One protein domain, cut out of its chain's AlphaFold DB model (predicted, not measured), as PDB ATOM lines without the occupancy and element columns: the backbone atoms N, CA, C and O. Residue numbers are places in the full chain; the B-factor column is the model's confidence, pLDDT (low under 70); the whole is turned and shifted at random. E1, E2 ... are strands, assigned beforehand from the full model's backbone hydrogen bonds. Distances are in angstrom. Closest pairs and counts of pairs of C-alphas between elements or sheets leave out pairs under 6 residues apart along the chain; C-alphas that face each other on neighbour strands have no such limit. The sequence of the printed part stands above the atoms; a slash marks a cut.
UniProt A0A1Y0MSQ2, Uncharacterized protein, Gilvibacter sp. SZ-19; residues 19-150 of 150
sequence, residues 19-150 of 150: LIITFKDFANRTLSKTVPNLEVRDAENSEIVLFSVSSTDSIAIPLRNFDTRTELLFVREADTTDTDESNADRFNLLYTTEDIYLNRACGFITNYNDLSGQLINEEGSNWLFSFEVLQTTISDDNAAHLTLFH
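AT A GLANCE: This is residues 19 to 150 of the 150 residues of an uncharacterized protein of Gilvibacter sp. SZ-19 (UniProt A0A1Y0MSQ2). Two sheets lie face to face as a sandwich, and the larger, five-stranded sheet is curled like part of a barrel over the smaller sheet of four strands. The long bent hairpin of E6 and E7 runs on beyond this body and makes its far end, at residues 103 to 107. The printed part has 132 residues with nine named strands, E1 to E9 in order along the chain, and no named helix; the class is all strand. The large sheet runs E3, E2, E5, E6, E7, antiparallel throughout, and the small one E4, E1, E9, E8, mixed. The whole is compact, with a radius of gyration of the C-alphas of 15.4 A, yet elongated in outline, 51 by 33 by 25 A.

IN THESE COORDINATES: Find C-alpha 87 at (59.158, -3.388, 39.549); from there E6, residues 87 to 103, runs 44.3 A and bends by 65 degrees at residue 96. E7, residues 107 to 120, comes back over 35.6 A and bends by 65 degrees at residue 114. E5 is residues 69 to 76, 22.5 A; E2, residues 35 to 42, 18.0 A; and E3, residues 49 to 56, 15.9 A. In the other sheet, E1, residues 19 to 24, begins at C-alpha 19 (43.608, 11.514, 34.212) and runs 16.3 A. E4 is residues 58 to 61, E8 residues 130 to 133, and E9 residues 146 to 149, ending at C-alpha 149 (47.048, -4.184, 31.193).

HOW THE PARTS SIT: Begin at E5, E6 and E7, a meander, each strand the antiparallel neighbour of the one before. Look at N 72 and O 91, 2.8 A, between E5 and E6, and at N 98 and O 111, 2.9 A, between E6 and E7. E2 is on the other side of E5, with N 41 and O 73 at 3.0 A; it forms a hairpin with the edge strand E3, where N 38 and O 54 are 2.8 A apart. In the small sheet E1 and E9 are parallel, with N 148 and O 22 at 2.8 A. E4 is antiparallel to E1, with N 21 and O 59 at 2.9 A, and E8 to E9, with N 132 and O 147 at 2.8 A. The parts of the sheets that face each other are 8.4 A centre to centre. The closest C-alphas of E7 and E8 are those of Ser 116 and Val 133, 7.0 A apart; E1 and E6 are apart.

THE WHOLE: The C-alphas farthest apart, those of Asp 84 and Arg 104, are 52.1 A apart. The printed part has no cut. The link from E8 to E9, residues 134 to 145, is long. The mean pLDDT of the printed part is 94.0, and residues 123 to 124 are under 70.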
ATOM      1  N   LEU A  19      43.569  12.706  35.046       98.12
ATOM      2  CA  LEU A  19      43.608  11.514  34.212       98.12
ATOM      3  C   LEU A  19      43.196  10.299  35.049       98.12
ATOM      4  O   LEU A  19      43.938   9.858  35.927       98.12
ATOM      5  N   ILE A  20      42.037   9.728  34.733       98.44
ATOM      6  CA  ILE A  20      41.579   8.472  35.338       98.44
ATOM      7  C   ILE A  20      42.169   7.277  34.589       98.44
ATOM      8  O   ILE A  20      41.883   7.067  33.405       98.44
ATOM      9  N   ILE A  21      42.957   6.475  35.302       98.56
ATOM     10  CA  ILE A  21      43.612   5.264  34.800       98.56
ATOM     11  C   ILE A  21      43.020   4.049  35.511       98.56
ATOM     12  O   ILE A  21      42.837   4.057  36.726       98.56
ATOM     13  N   THR A  22      42.746   2.988  34.756       98.50
ATOM     14  CA  THR A  22      42.281   1.694  35.280       98.50
ATOM     15  C   THR A  22      43.259   0.581  34.937       98.50
ATOM     16  O   THR A  22      43.888   0.606  33.882       98.50
ATOM     17  N   PHE A  23      43.358  -0.420  35.805       98.62
ATOM     18  CA  PHE A  23      44.231  -1.576  35.646       98.62
ATOM     19  C   PHE A  23      43.396  -2.837  35.434       98.62
ATOM     20  O   PHE A  23      42.483  -3.146  36.208       98.62
ATOM     21  N   LYS A  24      43.693  -3.573  34.365       98.62
ATOM     22  CA  LYS A  24      42.961  -4.788  33.987       98.62
ATOM     23  C   LYS A  24      43.898  -5.942  33.691       98.62
ATOM     24  O   LYS A  24      45.069  -5.743  33.379       98.62
ATOM     25  N   ASP A  25      43.356  -7.151  33.768       98.12
ATOM     26  CA  ASP A  25      44.115  -8.356  33.459       98.12
ATOM     27  C   ASP A  25      44.454  -8.434  31.964       98.12
ATOM     28  O   ASP A  25      43.604  -8.229  31.090       98.12
ATOM     29  N   PHE A  26      45.714  -8.740  31.659       96.62
ATOM     30  CA  PHE A  26      46.194  -8.859  30.287       96.62
ATOM     31  C   PHE A  26      45.579 -10.042  29.526       96.62
ATOM     32  O   PHE A  26      45.266  -9.909  28.338       96.62
ATOM     33  N   ALA A  27      45.374 -11.184  30.189       97.00
ATOM     34  CA  ALA A  27      44.785 -12.370  29.574       97.00
ATOM     35  C   ALA A  27      43.258 -12.246  29.440       97.00
ATOM     36  O   ALA A  27      42.679 -12.739  28.470       97.00
ATOM     37  N   ASN A  28      42.604 -11.555  30.377       96.19
ATOM     38  CA  ASN A  28      41.180 -11.250  30.345       96.19
ATOM     39  C   ASN A  28      40.906  -9.754  30.547       96.19
ATOM     40  O   ASN A  28      40.575  -9.294  31.639       96.19
ATOM     41  N   ARG A  29      40.910  -9.019  29.431       95.75
ATOM     42  CA  ARG A  29      40.746  -7.555  29.361       95.75
ATOM     43  C   ARG A  29      39.432  -6.994  29.922       95.75
ATOM     44  O   ARG A  29      39.261  -5.778  29.972       95.75
ATOM     45  N   THR A  30      38.483  -7.847  30.308       95.12
ATOM     46  CA  THR A  30      37.224  -7.418  30.940       95.12
ATOM     47  C   THR A  30      37.289  -7.407  32.465       95.12
ATOM     48  O   THR A  30      36.441  -6.781  33.094       95.12
ATOM     49  N   LEU A  31      38.290  -8.064  33.058       97.81
ATOM     50  CA  LEU A  31      38.452  -8.165  34.503       97.81
ATOM     51  C   LEU A  31      39.376  -7.063  35.019       97.81
ATOM     52  O   LEU A  31      40.519  -6.947  34.574       97.81
ATOM     53  N   SER A  32      38.891  -6.282  35.986       97.88
ATOM     54  CA  SER A  32      39.747  -5.408  36.791       97.88
ATOM     55  C   SER A  32      40.786  -6.232  37.544       97.88
ATOM     56  O   SER A  32      40.476  -7.313  38.054       97.88
ATOM     57  N   LYS A  33      42.014  -5.716  37.623       98.31
ATOM     58  CA  LYS A  33      43.125  -6.381  38.303       98.31
ATOM     59  C   LYS A  33      43.901  -5.375  39.138       98.31
ATOM     60  O   LYS A  33      44.564  -4.488  38.602       98.31
ATOM     61  N   THR A  34      43.830  -5.548  40.453       98.25
ATOM     62  CA  THR A  34      44.551  -4.731  41.430       98.25
ATOM     63  C   THR A  34      46.057  -4.824  41.210       98.25
ATOM     64  O   THR A  34      46.605  -5.922  41.103       98.25
ATOM     65  N   VAL A  35      46.721  -3.672  41.177       97.88
ATOM     66  CA  VAL A  35      48.176  -3.575  41.283       97.88
ATOM     67  C   VAL A  35      48.524  -3.492  42.770       97.88
ATOM     68  O   VAL A  35      48.016  -2.597  43.453       97.88
ATOM     69  N   PRO A  36      49.330  -4.418  43.306       96.25
ATOM     70  CA  PRO A  36      49.698  -4.390  44.711       96.25
ATOM     71  C   PRO A  36      50.727  -3.289  44.983       96.25
ATOM     72  O   PRO A  36      51.686  -3.121  44.224       96.25
ATOM     73  N   ASN A  37      50.517  -2.553  46.079       96.31
ATOM     74  CA  ASN A  37      51.429  -1.517  46.580       96.31
ATOM     75  C   ASN A  37      51.916  -0.568  45.469       96.31
ATOM     76  O   ASN A  37      53.111  -0.295  45.348       96.31
ATOM     77  N   LEU A  38      50.973  -0.118  44.638       98.00
ATOM     78  CA  LEU A  38      51.229   0.776  43.523       98.00
ATOM     79  C   LEU A  38      51.614   2.157  44.037       98.00
ATOM     80  O   LEU A  38      50.885   2.759  44.825       98.00
ATOM     81  N   GLU A  39      52.696   2.688  43.495       97.56
ATOM     82  CA  GLU A  39      53.097   4.081  43.608       97.56
ATOM     83  C   GLU A  39      53.314   4.653  42.206       97.56
ATOM     84  O   GLU A  39      53.844   3.975  41.323       97.56
ATOM     85  N   VAL A  40      52.904   5.901  41.985       98.00
ATOM     86  CA  VAL A  40      53.164   6.599  40.719       98.00
ATOM     87  C   VAL A  40      53.969   7.850  40.998       98.00
ATOM     88  O   VAL A  40      53.582   8.685  41.818       98.00
ATOM     89  N   ARG A  41      55.089   7.983  40.292       97.56
ATOM     90  CA  ARG A  41      55.994   9.127  40.381       97.56
ATOM     91  C   ARG A  41      56.081   9.839  39.046       97.56
ATOM     92  O   ARG A  41      55.815   9.255  37.995       97.56
ATOM     93  N   ASP A  42      56.502  11.092  39.100       96.31
ATOM     94  CA  ASP A  42      56.987  11.771  37.910       96.31
ATOM     95  C   ASP A  42      58.313  11.131  37.461       96.31
ATOM     96  O   ASP A  42      59.233  10.937  38.261       96.31
ATOM     97  N   ALA A  43      58.400  10.744  36.191       94.75
ATOM     98  CA  ALA A  43      59.553  10.009  35.678       94.75
ATOM     99  C   ALA A  43      60.763  10.914  35.382       94.75
ATOM    100  O   ALA A  43      61.884  10.400  35.272       94.75
ATOM    101  N   GLU A  44      60.549  12.231  35.257       93.38
ATOM    102  CA  GLU A  44      61.612  13.233  35.119       93.38
ATOM    103  C   GLU A  44      62.145  13.671  36.490       93.38
ATOM    104  O   GLU A  44      63.328  13.995  36.617       93.38
ATOM    105  N   ASN A  45      61.300  13.651  37.526       92.44
ATOM    106  CA  ASN A  45      61.688  13.908  38.910       92.44
ATOM    107  C   ASN A  45      61.031  12.922  39.891       92.44
ATOM    108  O   ASN A  45      59.945  13.166  40.419       92.44
ATOM    109  N   SER A  46      61.760  11.858  40.233       86.88
ATOM    110  CA  SER A  46      61.283  10.795  41.124       86.88
ATOM    111  C   SER A  46      60.990  11.237  42.564       86.88
ATOM    112  O   SER A  46      60.424  10.453  43.324       86.88
ATOM    113  N   GLU A  47      61.373  12.449  42.982       91.88
ATOM    114  CA  GLU A  47      60.975  13.001  44.288       91.88
ATOM    115  C   GLU A  47      59.495  13.422  44.313       91.88
ATOM    116  O   GLU A  47      58.897  13.526  45.385       91.88
ATOM    117  N   ILE A  48      58.885  13.636  43.142       95.50
ATOM    118  CA  ILE A  48      57.473  13.997  43.008       95.50
ATOM    119  C   ILE A  48      56.634  12.717  42.964       95.50
ATOM    120  O   ILE A  48      56.596  12.002  41.961       95.50
ATOM    121  N   VAL A  49      55.928  12.445  44.062       96.62
ATOM    122  CA  VAL A  49      54.939  11.363  44.151       96.62
ATOM    123  C   VAL A  49      53.581  11.896  43.696       96.62
ATOM    124  O   VAL A  49      53.034  12.818  44.301       96.62
ATOM    125  N   LEU A  50      53.047  11.320  42.619       97.06
ATOM    126  CA  LEU A  50      51.747  11.665  42.033       97.06
ATOM    127  C   LEU A  50      50.619  10.797  42.602       97.06
ATOM    128  O   LEU A  50      49.474  11.236  42.675       97.06
ATOM    129  N   PHE A  51      50.950   9.577  43.029       97.75
ATOM    130  CA  PHE A  51      50.055   8.673  43.740       97.75
ATOM    131  C   PHE A  51      50.843   7.883  44.783       97.75
ATOM    132  O   PHE A  51      51.790   7.176  44.438       97.75
ATOM    133  N   SER A  52      50.457   8.023  46.050       96.38
ATOM    134  CA  SER A  52      51.101   7.337  47.171       96.38
ATOM    135  C   SER A  52      50.783   5.844  47.185       96.38
ATOM    136  O   SER A  52      49.709   5.436  46.747       96.38
ATOM    137  N   VAL A  53      51.692   5.060  47.772       96.75
ATOM    138  CA  VAL A  53      51.601   3.597  47.881       96.75
ATOM    139  C   VAL A  53      50.204   3.134  48.311       96.75
ATOM    140  O   VAL A  53      49.747   3.423  49.420       96.75
ATOM    141  N   SER A  54      49.526   2.395  47.434       97.25
ATOM    142  CA  SER A  54      48.232   1.770  47.714       97.25
ATOM    143  C   SER A  54      47.972   0.594  46.777       97.25
ATOM    144  O   SER A  54      48.408   0.589  45.630       97.25
ATOM    145  N   SER A  55      47.227  -0.409  47.242       97.62
ATOM    146  CA  SER A  55      46.771  -1.503  46.380       97.62
ATOM    147  C   SER A  55      45.428  -1.138  45.753       97.62
ATOM    148  O   SER A  55      44.419  -1.070  46.453       97.62
ATOM    149  N   THR A  56      45.408  -0.897  44.443       98.38
ATOM    150  CA  THR A  56      44.211  -0.426  43.724       98.38
ATOM    151  C   THR A  56      44.160  -0.942  42.286       98.38
ATOM    152  O   THR A  56      45.171  -1.348  41.719       98.38
ATOM    153  N   ASP A  57      42.971  -0.951  41.690       98.06
ATOM    154  CA  ASP A  57      42.737  -1.208  40.265       98.06
ATOM    155  C   ASP A  57      42.421   0.077  39.474       98.06
ATOM    156  O   ASP A  57      42.172   0.022  38.270       98.06
ATOM    157  N   SER A  58      42.452   1.242  40.124       98.12
ATOM    158  CA  SER A  58      42.231   2.541  39.489       98.12
ATOM    159  C   SER A  58      42.882   3.690  40.258       98.12
ATOM    160  O   SER A  58      43.032   3.630  41.481       98.12
ATOM    161  N   ILE A  59      43.285   4.735  39.532       98.44
ATOM    162  CA  ILE A  59      43.917   5.944  40.076       98.44
ATOM    163  C   ILE A  59      43.494   7.188  39.291       98.44
ATOM    164  O   ILE A  59      43.106   7.098  38.126       98.44
ATOM    165  N   ALA A  60      43.631   8.349  39.926       98.12
ATOM    166  CA  ALA A  60      43.494   9.660  39.306       98.12
ATOM    167  C   ALA A  60      44.843  10.389  39.383       98.12
ATOM    168  O   ALA A  60      45.402  10.514  40.473       98.12
ATOM    169  N   ILE A  61      45.374  10.838  38.245       97.62
ATOM    170  CA  ILE A  61      46.707  11.450  38.146       97.62
ATOM    171  C   ILE A  61      46.604  12.846  37.528       97.62
ATOM    172  O   ILE A  61      45.976  12.993  36.477       97.62
ATOM    173  N   PRO A  62      47.206  13.884  38.134       96.44
ATOM    174  CA  PRO A  62      47.258  15.198  37.508       96.44
ATOM    175  C   PRO A  62      48.201  15.179  36.301       96.44
ATOM    176  O   PRO A  62      49.275  14.579  36.347       96.44
ATOM    177  N   LEU A  63      47.815  15.878  35.235       96.44
ATOM    178  CA  LEU A  63      48.686  16.142  34.092       96.44
ATOM    179  C   LEU A  63      49.310  17.535  34.204       96.44
ATOM    180  O   LEU A  63      48.865  18.396  34.963       96.44
ATOM    181  N   ARG A  64      50.371  17.772  33.435       95.06
ATOM    182  CA  ARG A  64      51.067  19.063  33.413       95.06
ATOM    183  C   ARG A  64      50.293  20.068  32.558       95.06
ATOM    184  O   ARG A  64      50.194  19.890  31.349       95.06
ATOM    185  N   ASN A  65      49.792  21.139  33.178       92.88
ATOM    186  CA  ASN A  65      48.962  22.168  32.518       92.88
ATOM    187  C   ASN A  65      49.727  23.017  31.489       92.88
ATOM    188  O   ASN A  65      49.136  23.554  30.560       92.88
ATOM    189  N   PHE A  66      51.042  23.156  31.667       91.81
ATOM    190  CA  PHE A  66      51.900  24.025  30.850       91.81
ATOM    191  C   PHE A  66      52.893  23.236  29.992       91.81
ATOM    192  O   PHE A  66      53.906  23.779  29.553       91.81
ATOM    193  N   ASP A  67      52.616  21.951  29.781       93.88
ATOM    194  CA  ASP A  67      53.414  21.063  28.948       93.88
ATOM    195  C   ASP A  67      52.496  20.249  28.028       93.88
ATOM    196  O   ASP A  67      51.286  20.181  28.221       93.88
ATOM    197  N   THR A  68      53.092  19.633  27.017       95.19
ATOM    198  CA  THR A  68      52.439  18.734  26.053       95.19
ATOM    199  C   THR A  68      52.766  17.267  26.319       95.19
ATOM    200  O   THR A  68      52.376  16.386  25.551       95.19
ATOM    201  N   ARG A  69      53.515  16.998  27.396       96.31
ATOM    202  CA  ARG A  69      53.873  15.653  27.831       96.31
ATOM    203  C   ARG A  69      53.788  15.502  29.345       96.31
ATOM    204  O   ARG A  69      54.042  16.449  30.083       96.31
ATOM    205  N   THR A  70      53.501  14.287  29.794       97.19
ATOM    206  CA  THR A  70      53.715  13.846  31.180       97.19
ATOM    207  C   THR A  70      54.361  12.466  31.144       97.19
ATOM    208  O   THR A  70      53.842  11.564  30.489       97.19
ATOM    209  N   GLU A  71      55.490  12.296  31.828       97.00
ATOM    210  CA  GLU A  71      56.187  11.011  31.932       97.00
ATOM    211  C   GLU A  71      55.936  10.426  33.325       97.00
ATOM    212  O   GLU A  71      56.244  11.050  34.340       97.00
ATOM    213  N   LEU A  72      55.335   9.239  33.372       97.56
ATOM    214  CA  LEU A  72      54.943   8.552  34.598       97.56
ATOM    215  C   LEU A  72      55.847   7.345  34.832       97.56
ATOM    216  O   LEU A  72      56.165   6.607  33.899       97.56
ATOM    217  N   LEU A  73      56.222   7.126  36.087       96.75
ATOM    218  CA  LEU A  73      56.884   5.911  36.544       96.75
ATOM    219  C   LEU A  73      55.918   5.145  37.448       96.75
ATOM    220  O   LEU A  73      55.600   5.608  38.545       96.75
ATOM    221  N   PHE A  74      55.441   3.994  36.979       97.06
ATOM    222  CA  PHE A  74      54.538   3.115  37.714       97.06
ATOM    223  C   PHE A  74      55.342   2.058  38.465       97.06
ATOM    224  O   PHE A  74      55.884   1.142  37.849       97.06
ATOM    225  N   VAL A  75      55.394   2.170  39.790       95.62
ATOM    226  CA  VAL A  75      56.122   1.251  40.667       95.62
ATOM    227  C   VAL A  75      55.129   0.313  41.347       95.62
ATOM    228  O   VAL A  75      54.297   0.739  42.143       95.62
ATOM    229  N   ARG A  76      55.210  -0.974  41.027       94.69
ATOM    230  CA  ARG A  76      54.529  -2.069  41.724       94.69
ATOM    231  C   ARG A  76      55.392  -2.512  42.904       94.69
ATOM    232  O   ARG A  76      56.614  -2.560  42.773       94.69
ATOM    233  N   GLU A  77      54.762  -2.913  44.012       95.00
ATOM    234  CA  GLU A  77      55.488  -3.355  45.215       95.00
ATOM    235  C   GLU A  77      56.502  -2.292  45.684       95.00
ATOM    236  O   GLU A  77      57.678  -2.577  45.877       95.00
ATOM    237  N   ALA A  78      56.073  -1.030  45.823       90.19
ATOM    238  CA  ALA A  78      56.975   0.090  46.132       90.19
ATOM    239  C   ALA A  78      57.513   0.105  47.582       90.19
ATOM    240  O   ALA A  78      58.603   0.614  47.823       90.19
ATOM    241  N   ASP A  79      56.773  -0.460  48.543       84.62
ATOM    242  CA  ASP A  79      57.123  -0.485  49.982       84.62
ATOM    243  C   ASP A  79      57.466  -1.904  50.478       84.62
ATOM    244  O   ASP A  79      57.303  -2.259  51.646       84.62
ATOM    245  N   THR A  80      57.897  -2.775  49.563       82.81
ATOM    246  CA  THR A  80      58.352  -4.120  49.925       82.81
ATOM    247  C   THR A  80      59.759  -4.078  50.522       82.81
ATOM    248  O   THR A  80      60.633  -3.334  50.078       82.81
ATOM    249  N   THR A  81      60.017  -4.931  51.513       81.12
ATOM    250  CA  THR A  81      61.384  -5.174  52.004       81.12
ATOM    251  C   THR A  81      62.196  -6.065  51.064       81.12
ATOM    252  O   THR A  81      63.409  -6.175  51.229       81.12
ATOM    253  N   ASP A  82      61.527  -6.734  50.123       81.06
ATOM    254  CA  ASP A  82      62.133  -7.616  49.131       81.06
ATOM    255  C   ASP A  82      62.255  -6.887  47.788       81.06
ATOM    256  O   ASP A  82      61.313  -6.832  47.000       81.06
ATOM    257  N   THR A  83      63.418  -6.283  47.542       75.25
ATOM    258  CA  THR A  83      63.651  -5.444  46.359       75.25
ATOM    259  C   THR A  83      63.528  -6.195  45.036       75.25
ATOM    260  O   THR A  83      63.364  -5.542  44.011       75.25
ATOM    261  N   ASP A  84      63.592  -7.530  45.045       80.06
ATOM    262  CA  ASP A  84      63.444  -8.345  43.836       80.06
ATOM    263  C   ASP A  84      61.973  -8.428  43.367       80.06
ATOM    264  O   ASP A  84      61.712  -8.711  42.197       80.06
ATOM    265  N   GLU A  85      61.010  -8.136  44.249       84.06
ATOM    266  CA  GLU A  85      59.573  -8.090  43.928       84.06
ATOM    267  C   GLU A  85      59.117  -6.717  43.403       84.06
ATOM    268  O   GLU A  85      58.075  -6.617  42.743       84.06
ATOM    269  N   SER A  86      59.893  -5.663  43.685       91.31
ATOM    270  CA  SER A  86      59.619  -4.301  43.223       91.31
ATOM    271  C   SER A  86      59.924  -4.162  41.738       91.31
ATOM    272  O   SER A  86      60.979  -4.579  41.259       91.31
ATOM    273  N   ASN A  87      59.000  -3.566  40.988       93.06
ATOM    274  CA  ASN A  87      59.158  -3.388  39.549       93.06
ATOM    275  C   ASN A  87      58.577  -2.046  39.108       93.06
ATOM    276  O   ASN A  87      57.478  -1.675  39.523       93.06
ATOM    277  N   ALA A  88      59.317  -1.318  38.279       93.44
ATOM    278  CA  ALA A  88      58.973   0.017  37.833       93.44
ATOM    279  C   ALA A  88      58.940   0.070  36.308       93.44
ATOM    280  O   ALA A  88      59.907  -0.331  35.673       93.44
ATOM    281  N   ASP A  89      57.860   0.621  35.756       95.81
ATOM    282  CA  ASP A  89      57.684   0.782  34.315       95.81
ATOM    283  C   ASP A  89      57.412   2.247  33.965       95.81
ATOM    284  O   ASP A  89      56.613   2.929  34.618       95.81
ATOM    285  N   ARG A  90      58.047   2.731  32.894       95.75
ATOM    286  CA  ARG A  90      57.845   4.088  32.373       95.75
ATOM    287  C   ARG A  90      56.722   4.148  31.346       95.75
ATOM    288  O   ARG A  90      56.649   3.347  30.412       95.75
ATOM    289  N   PHE A  91      55.891   5.173  31.462       96.94
ATOM    290  CA  PHE A  91      54.796   5.437  30.543       96.94
ATOM    291  C   PHE A  91      54.721   6.921  30.203       96.94
ATOM    292  O   PHE A  91      54.582   7.771  31.083       96.94
ATOM    293  N   ASN A  92      54.751   7.229  28.914       97.12
ATOM    294  CA  ASN A  92      54.733   8.595  28.421       97.12
ATOM    295  C   ASN A  92      53.351   8.936  27.878       97.12
ATOM    296  O   ASN A  92      52.779   8.190  27.085       97.12
ATOM    297  N   LEU A  93      52.836  10.086  28.288       98.06
ATOM    298  CA  LEU A  93      51.598  10.669  27.798       98.06
ATOM    299  C   LEU A  93      51.925  11.896  26.958       98.06
ATOM    300  O   LEU A  93      52.746  12.717  27.363       98.06
ATOM    301  N   LEU A  94      51.256  12.026  25.818       98.25
ATOM    302  CA  LEU A  94      51.305  13.194  24.947       98.25
ATOM    303  C   LEU A  94      49.888  13.722  24.747       98.25
ATOM    304  O   LEU A  94      48.956  12.937  24.564       98.25
ATOM    305  N   TYR A  95      49.737  15.040  24.788       98.31
ATOM    306  CA  TYR A  95      48.451  15.721  24.674       98.31
ATOM    307  C   TYR A  95      48.654  17.198  24.315       98.31
ATOM    308  O   TYR A  95      49.756  17.745  24.407       98.31
ATOM    309  N   THR A  96      47.574  17.863  23.924       98.06
ATOM    310  CA  THR A  96      47.499  19.324  23.807       98.06
ATOM    311  C   THR A  96      46.679  19.892  24.962       98.06
ATOM    312  O   THR A  96      45.814  19.205  25.506       98.06
ATOM    313  N   THR A  97      46.963  21.127  25.372       97.25
ATOM    314  CA  THR A  97      46.265  21.798  26.477       97.25
ATOM    315  C   THR A  97      45.344  22.898  25.952       97.25
ATOM    316  O   THR A  97      45.687  23.622  25.016       97.25
ATOM    317  N   GLU A  98      44.162  23.020  26.549       96.00
ATOM    318  CA  GLU A  98      43.189  24.076  26.272       96.00
ATOM    319  C   GLU A  98      42.747  24.728  27.584       96.00
ATOM    320  O   GLU A  98      42.068  24.103  28.397       96.00
ATOM    321  N   ASP A  99      43.110  25.995  27.780       94.81
ATOM    322  CA  ASP A  99      42.712  26.743  28.969       94.81
ATOM    323  C   ASP A  99      41.328  27.382  28.792       94.81
ATOM    324  O   ASP A  99      41.102  28.206  27.901       94.81
ATOM    325  N   ILE A 100      40.405  27.055  29.695       92.69
ATOM    326  CA  ILE A 100      39.048  27.595  29.730       92.69
ATOM    327  C   ILE A 100      38.944  28.590  30.878       92.69
ATOM    328  O   ILE A 100      39.086  28.240  32.049       92.69
ATOM    329  N   TYR A 101      38.657  29.846  30.540       90.75
ATOM    330  CA  TYR A 101      38.353  30.869  31.533       90.75
ATOM    331  C   TYR A 101      36.969  30.633  32.134       90.75
ATOM    332  O   TYR A 101      35.968  30.650  31.416       90.75
ATOM    333  N   LEU A 102      36.903  30.483  33.453       86.94
ATOM    334  CA  LEU A 102      35.642  30.345  34.173       86.94
ATOM    335  C   LEU A 102      35.077  31.720  34.533       86.94
ATOM    336  O   LEU A 102      34.074  32.173  33.984       86.94
ATOM    337  N   ASN A 103      35.721  32.405  35.476       84.75
ATOM    338  CA  ASN A 103      35.380  33.758  35.900       84.75
ATOM    339  C   ASN A 103      36.538  34.359  36.716       84.75
ATOM    340  O   ASN A 103      37.540  33.701  36.987       84.75
ATOM    341  N   ARG A 104      36.383  35.613  37.154       86.00
ATOM    342  CA  ARG A 104      37.427  36.345  37.884       86.00
ATOM    343  C   ARG A 104      37.842  35.667  39.197       86.00
ATOM    344  O   ARG A 104      39.006  35.768  39.566       86.00
ATOM    345  N   ALA A 105      36.904  35.030  39.895       82.81
ATOM    346  CA  ALA A 105      37.140  34.396  41.188       82.81
ATOM    347  C   ALA A 105      37.755  32.991  41.051       82.81
ATOM    348  O   ALA A 105      38.555  32.600  41.893       82.81
ATOM    349  N   CYS A 106      37.406  32.254  39.992       81.31
ATOM    350  CA  CYS A 106      37.820  30.862  39.780       81.31
ATOM    351  C   CYS A 106      39.001  30.700  38.806       81.31
ATOM    352  O   CYS A 106      39.624  29.646  38.769       81.31
ATOM    353  N   GLY A 107      39.330  31.730  38.021       88.38
ATOM    354  CA  GLY A 107      40.452  31.695  37.086       88.38
ATOM    355  C   GLY A 107      40.198  30.801  35.871       88.38
ATOM    356  O   GLY A 107      39.148  30.901  35.230       88.38
ATOM    357  N   PHE A 108      41.193  29.980  35.537       90.75
ATOM    358  CA  PHE A 108      41.193  29.084  34.383       90.75
ATOM    359  C   PHE A 108      41.294  27.631  34.840       90.75
ATOM    360  O   PHE A 108      41.952  27.340  35.839       90.75
ATOM    361  N   ILE A 109      40.695  26.738  34.062       93.25
ATOM    362  CA  ILE A 109      40.973  25.301  34.094       93.25
ATOM    363  C   ILE A 109      41.658  24.897  32.799       93.25
ATOM    364  O   ILE A 109      41.526  25.600  31.800       93.25
ATOM    365  N   THR A 110      42.330  23.754  32.806       95.81
ATOM    366  CA  THR A 110      42.996  23.218  31.619       95.81
ATOM    367  C   THR A 110      42.343  21.899  31.236       95.81
ATOM    368  O   THR A 110      42.364  20.961  32.023       95.81
ATOM    369  N   ASN A 111      41.791  21.812  30.032       96.75
ATOM    370  CA  ASN A 111      41.403  20.541  29.431       96.75
ATOM    371  C   ASN A 111      42.561  19.980  28.610       96.75
ATOM    372  O   ASN A 111      43.402  20.728  28.104       96.75
ATOM    373  N   TYR A 112      42.575  18.661  28.441       98.12
ATOM    374  CA  TYR A 112      43.595  17.975  27.652       98.12
ATOM    375  C   TYR A 112      42.951  17.286  26.455       98.12
ATOM    376  O   TYR A 112      41.936  16.606  26.598       98.12
ATOM    377  N   ASN A 113      43.539  17.454  25.276       97.88
ATOM    378  CA  ASN A 113      43.042  16.903  24.019       97.88
ATOM    379  C   ASN A 113      44.119  16.067  23.323       97.88
ATOM    380  O   ASN A 113      45.303  16.152  23.650       97.88
ATOM    381  N   ASP A 114      43.696  15.260  22.350       97.62
ATOM    382  CA  ASP A 114      44.570  14.392  21.554       97.62
ATOM    383  C   ASP A 114      45.455  13.465  22.409       97.62
ATOM    384  O   ASP A 114      46.613  13.202  22.069       97.62
ATOM    385  N   LEU A 115      44.909  12.967  23.529       98.06
ATOM    386  CA  LEU A 115      45.620  12.080  24.445       98.06
ATOM    387  C   LEU A 115      46.145  10.853  23.700       98.06
ATOM    388  O   LEU A 115      45.392  10.085  23.094       98.06
ATOM    389  N   SER A 116      47.445  10.633  23.816       97.69
ATOM    390  CA  SER A 116      48.120   9.434  23.346       97.69
ATOM    391  C   SER A 116      49.120   8.955  24.390       97.69
ATOM    392  O   SER A 116      49.640   9.733  25.187       97.69
ATOM    393  N   GLY A 117      49.341   7.643  24.414       96.19
ATOM    394  CA  GLY A 117      50.225   6.984  25.366       96.19
ATOM    395  C   GLY A 117      51.339   6.225  24.661       96.19
ATOM    396  O   GLY A 117      51.186   5.789  23.519       96.19
ATOM    397  N   GLN A 118      52.450   6.034  25.357       96.38
ATOM    398  CA  GLN A 118      53.543   5.178  24.938       96.38
ATOM    399  C   GLN A 118      54.119   4.474  26.163       96.38
ATOM    400  O   GLN A 118      54.688   5.113  27.044       96.38
ATOM    401  N   LEU A 119      54.019   3.146  26.191       95.00
ATOM    402  CA  LEU A 119      54.773   2.340  27.143       95.00
ATOM    403  C   LEU A 119      56.239   2.295  26.696       95.00
ATOM    404  O   LEU A 119      56.530   1.927  25.552       95.00
ATOM    405  N   ILE A 120      57.151   2.688  27.580       93.19
ATOM    406  CA  ILE A 120      58.585   2.665  27.312       93.19
ATOM    407  C   ILE A 120      59.111   1.311  27.764       93.19
ATOM    408  O   ILE A 120      59.058   0.981  28.943       93.19
ATOM    409  N   ASN A 121      59.602   0.514  26.815       83.50
ATOM    410  CA  ASN A 121      60.208  -0.764  27.154       83.50
ATOM    411  C   ASN A 121      61.589  -0.514  27.760       83.50
ATOM    412  O   ASN A 121      62.483  -0.043  27.054       83.50
ATOM    413  N   GLU A 122      61.755  -0.822  29.042       74.50
ATOM    414  CA  GLU A 122      63.061  -0.803  29.692       74.50
ATOM    415  C   GLU A 122      63.764  -2.160  29.491       74.50
ATOM    416  O   GLU A 122      63.127  -3.184  29.230       74.50
ATOM    417  N   GLU A 123      65.101  -2.170  29.531       61.62
ATOM    418  CA  GLU A 123      65.907  -3.396  29.422       61.62
ATOM    419  C   GLU A 123      65.695  -4.238  30.699       61.62
ATOM    420  O   GLU A 123      66.431  -4.116  31.677       61.62
ATOM    421  N   GLY A 124      64.633  -5.046  30.716       67.44
ATOM    422  CA  GLY A 124      64.150  -5.778  31.884       67.44
ATOM    423  C   GLY A 124      62.825  -6.499  31.616       67.44
ATOM    424  O   GLY A 124      62.416  -6.677  30.468       67.44
ATOM    425  N   SER A 125      62.159  -6.953  32.682       82.81
ATOM    426  CA  SER A 125      60.824  -7.559  32.601       82.81
ATOM    427  C   SER A 125      59.767  -6.526  32.980       82.81
ATOM    428  O   SER A 125      59.425  -6.442  34.156       82.81
ATOM    429  N   ASN A 126      59.230  -5.789  32.004       89.62
ATOM    430  CA  ASN A 126      58.091  -4.896  32.245       89.62
ATOM    431  C   ASN A 126      56.921  -5.686  32.845       89.62
ATOM    432  O   ASN A 126      56.656  -6.827  32.441       89.62
ATOM    433  N   TRP A 127      56.217  -5.084  33.795       94.19
ATOM    434  CA  TRP A 127      55.014  -5.672  34.381       94.19
ATOM    435  C   TRP A 127      53.732  -5.175  33.702       94.19
ATOM    436  O   TRP A 127      52.723  -5.874  33.712       94.19
ATOM    437  N   LEU A 128      53.779  -4.012  33.058       95.62
ATOM    438  CA  LEU A 128      52.792  -3.516  32.115       95.62
ATOM    439  C   LEU A 128      53.061  -4.123  30.734       95.62
ATOM    440  O   LEU A 128      54.152  -4.020  30.178       95.62
ATOM    441  N   PHE A 129      52.037  -4.733  30.140       94.81
ATOM    442  CA  PHE A 129      52.162  -5.418  28.849       94.81
ATOM    443  C   PHE A 129      51.571  -4.627  27.686       94.81
ATOM    444  O   PHE A 129      52.037  -4.728  26.551       94.81
ATOM    445  N   SER A 130      50.494  -3.880  27.929       95.81
ATOM    446  CA  SER A 130      49.846  -3.053  26.908       95.81
ATOM    447  C   SER A 130      48.927  -2.014  27.542       95.81
ATOM    448  O   SER A 130      48.684  -2.041  28.747       95.81
ATOM    449  N   PHE A 131      48.385  -1.117  26.724       97.81
ATOM    450  CA  PHE A 131      47.427  -0.108  27.152       97.81
ATOM    451  C   PHE A 131      46.342   0.111  26.092       97.81
ATOM    452  O   PHE A 131      46.482  -0.305  24.940       97.81
ATOM    453  N   GLU A 132      45.268   0.777  26.492       98.12
ATOM    454  CA  GLU A 132      44.177   1.219  25.631       98.12
ATOM    455  C   GLU A 132      43.740   2.627  26.047       98.12
ATOM    456  O   GLU A 132      43.432   2.866  27.214       98.12
ATOM    457  N   VAL A 133      43.723   3.561  25.093       98.06
ATOM    458  CA  VAL A 133      43.162   4.905  25.291       98.06
ATOM    459  C   VAL A 133      41.664   4.830  25.017       98.06
ATOM    460  O   VAL A 133      41.253   4.553  23.891       98.06
ATOM    461  N   LEU A 134      40.858   5.058  26.051       97.75
ATOM    462  CA  LEU A 134      39.396   5.013  25.987       97.75
ATOM    463  C   LEU A 134      38.808   6.362  25.565       97.75
ATOM    464  O   LEU A 134      37.804   6.410  24.855       97.75
ATOM    465  N   GLN A 135      39.441   7.454  25.998       97.25
ATOM    466  CA  GLN A 135      39.044   8.822  25.681       97.25
ATOM    467  C   GLN A 135      40.281   9.647  25.334       97.25
ATOM    468  O   GLN A 135      41.256   9.668  26.079       97.25
ATOM    469  N   THR A 136      40.233  10.343  24.197       96.88
ATOM    470  CA  THR A 136      41.317  11.232  23.749       96.88
ATOM    471  C   THR A 136      41.205  12.643  24.324       96.88
ATOM    472  O   THR A 136      42.142  13.427  24.202       96.88
ATOM    473  N   THR A 137      40.064  12.970  24.929       97.50
ATOM    474  CA  THR A 137      39.789  14.257  25.569       97.50
ATOM    475  C   THR A 137      39.515  14.027  27.046       97.50
ATOM    476  O   THR A 137      38.712  13.162  27.395       97.50
ATOM    477  N   ILE A 138      40.178  14.816  27.888       97.31
ATOM    478  CA  ILE A 138      40.055  14.829  29.344       97.31
ATOM    479  C   ILE A 138      39.492  16.203  29.720       97.31
ATOM    480  O   ILE A 138      40.221  17.199  29.756       97.31
ATOM    481  N   SER A 139      38.180  16.254  29.937       95.31
ATOM    482  CA  SER A 139      37.427  17.461  30.329       95.31
ATOM    483  C   SER A 139      36.691  17.310  31.664       95.31
ATOM    484  O   SER A 139      36.126  18.270  32.187       95.31
ATOM    485  N   ASP A 140      36.670  16.092  32.192       94.12
ATOM    486  CA  ASP A 140      36.087  15.698  33.465       94.12
ATOM    487  C   ASP A 140      36.757  14.397  33.925       94.12
ATOM    488  O   ASP A 140      37.512  13.784  33.177       94.12
ATOM    489  N   ASP A 141      36.505  13.990  35.158       93.56
ATOM    490  CA  ASP A 141      37.119  12.842  35.820       93.56
ATOM    491  C   ASP A 141      36.087  11.756  36.191       93.56
ATOM    492  O   ASP A 141      36.326  10.918  37.060       93.56
ATOM    493  N   ASN A 142      34.934  11.725  35.505       93.44
ATOM    494  CA  ASN A 142      33.840  10.794  35.818       93.44
ATOM    495  C   ASN A 142      34.048   9.378  35.262       93.44
ATOM    496  O   ASN A 142      33.376   8.435  35.691       93.44
ATOM    497  N   ALA A 143      34.922   9.223  34.266       95.50
ATOM    498  CA  ALA A 143      35.158   7.968  33.564       95.50
ATOM    499  C   ALA A 143      36.650   7.729  33.306       95.50
ATOM    500  O   ALA A 143      37.474   8.639  33.353       95.50
ATOM    501  N   ALA A 144      36.999   6.467  33.049       97.19
ATOM    502  CA  ALA A 144      38.363   6.074  32.734       97.19
ATOM    503  C   ALA A 144      38.774   6.563  31.341       97.19
ATOM    504  O   ALA A 144      38.115   6.258  30.348       97.19
ATOM    505  N   HIS A 145      39.919   7.234  31.274       98.31
ATOM    506  CA  HIS A 145      40.502   7.738  30.032       98.31
ATOM    507  C   HIS A 145      41.525   6.758  29.454       98.31
ATOM    508  O   HIS A 145      41.674   6.646  28.237       98.31
ATOM    509  N   LEU A 146      42.215   6.027  30.334       98.06
ATOM    510  CA  LEU A 146      43.268   5.078  29.998       98.06
ATOM    511  C   LEU A 146      43.049   3.761  30.750       98.06
ATOM    512  O   LEU A 146      42.737   3.745  31.944       98.06
ATOM    513  N   THR A 147      43.261   2.643  30.066       98.44
ATOM    514  CA  THR A 147      43.395   1.327  30.693       98.44
ATOM    515  C   THR A 147      44.802   0.791  30.466       98.44
ATOM    516  O   THR A 147      45.289   0.769  29.338       98.44
ATOM    517  N   LEU A 148      45.439   0.330  31.539       98.38
ATOM    518  CA  LEU A 148      46.722  -0.362  31.535       98.38
ATOM    519  C   LEU A 148      46.501  -1.857  31.818       98.38
ATOM    520  O   LEU A 148      45.715  -2.218  32.696       98.38
ATOM    521  N   PHE A 149      47.180  -2.730  31.071       98.06
ATOM    522  CA  PHE A 149      47.048  -4.184  31.193       98.06
ATOM    523  C   PHE A 149      48.312  -4.821  31.770       98.06
ATOM    524  O   PHE A 149      49.402  -4.596  31.238       98.06
ATOM    525  N   HIS A 150      48.136  -5.664  32.792       95.50
ATOM    526  CA  HIS A 150      49.187  -6.438  33.472       95.50
ATOM    527  C   HIS A 150      48.729  -7.850  33.840       95.50
ATOM    528  O   HIS A 150      47.515  -8.148  33.779       95.50
TER     529      HIS A 150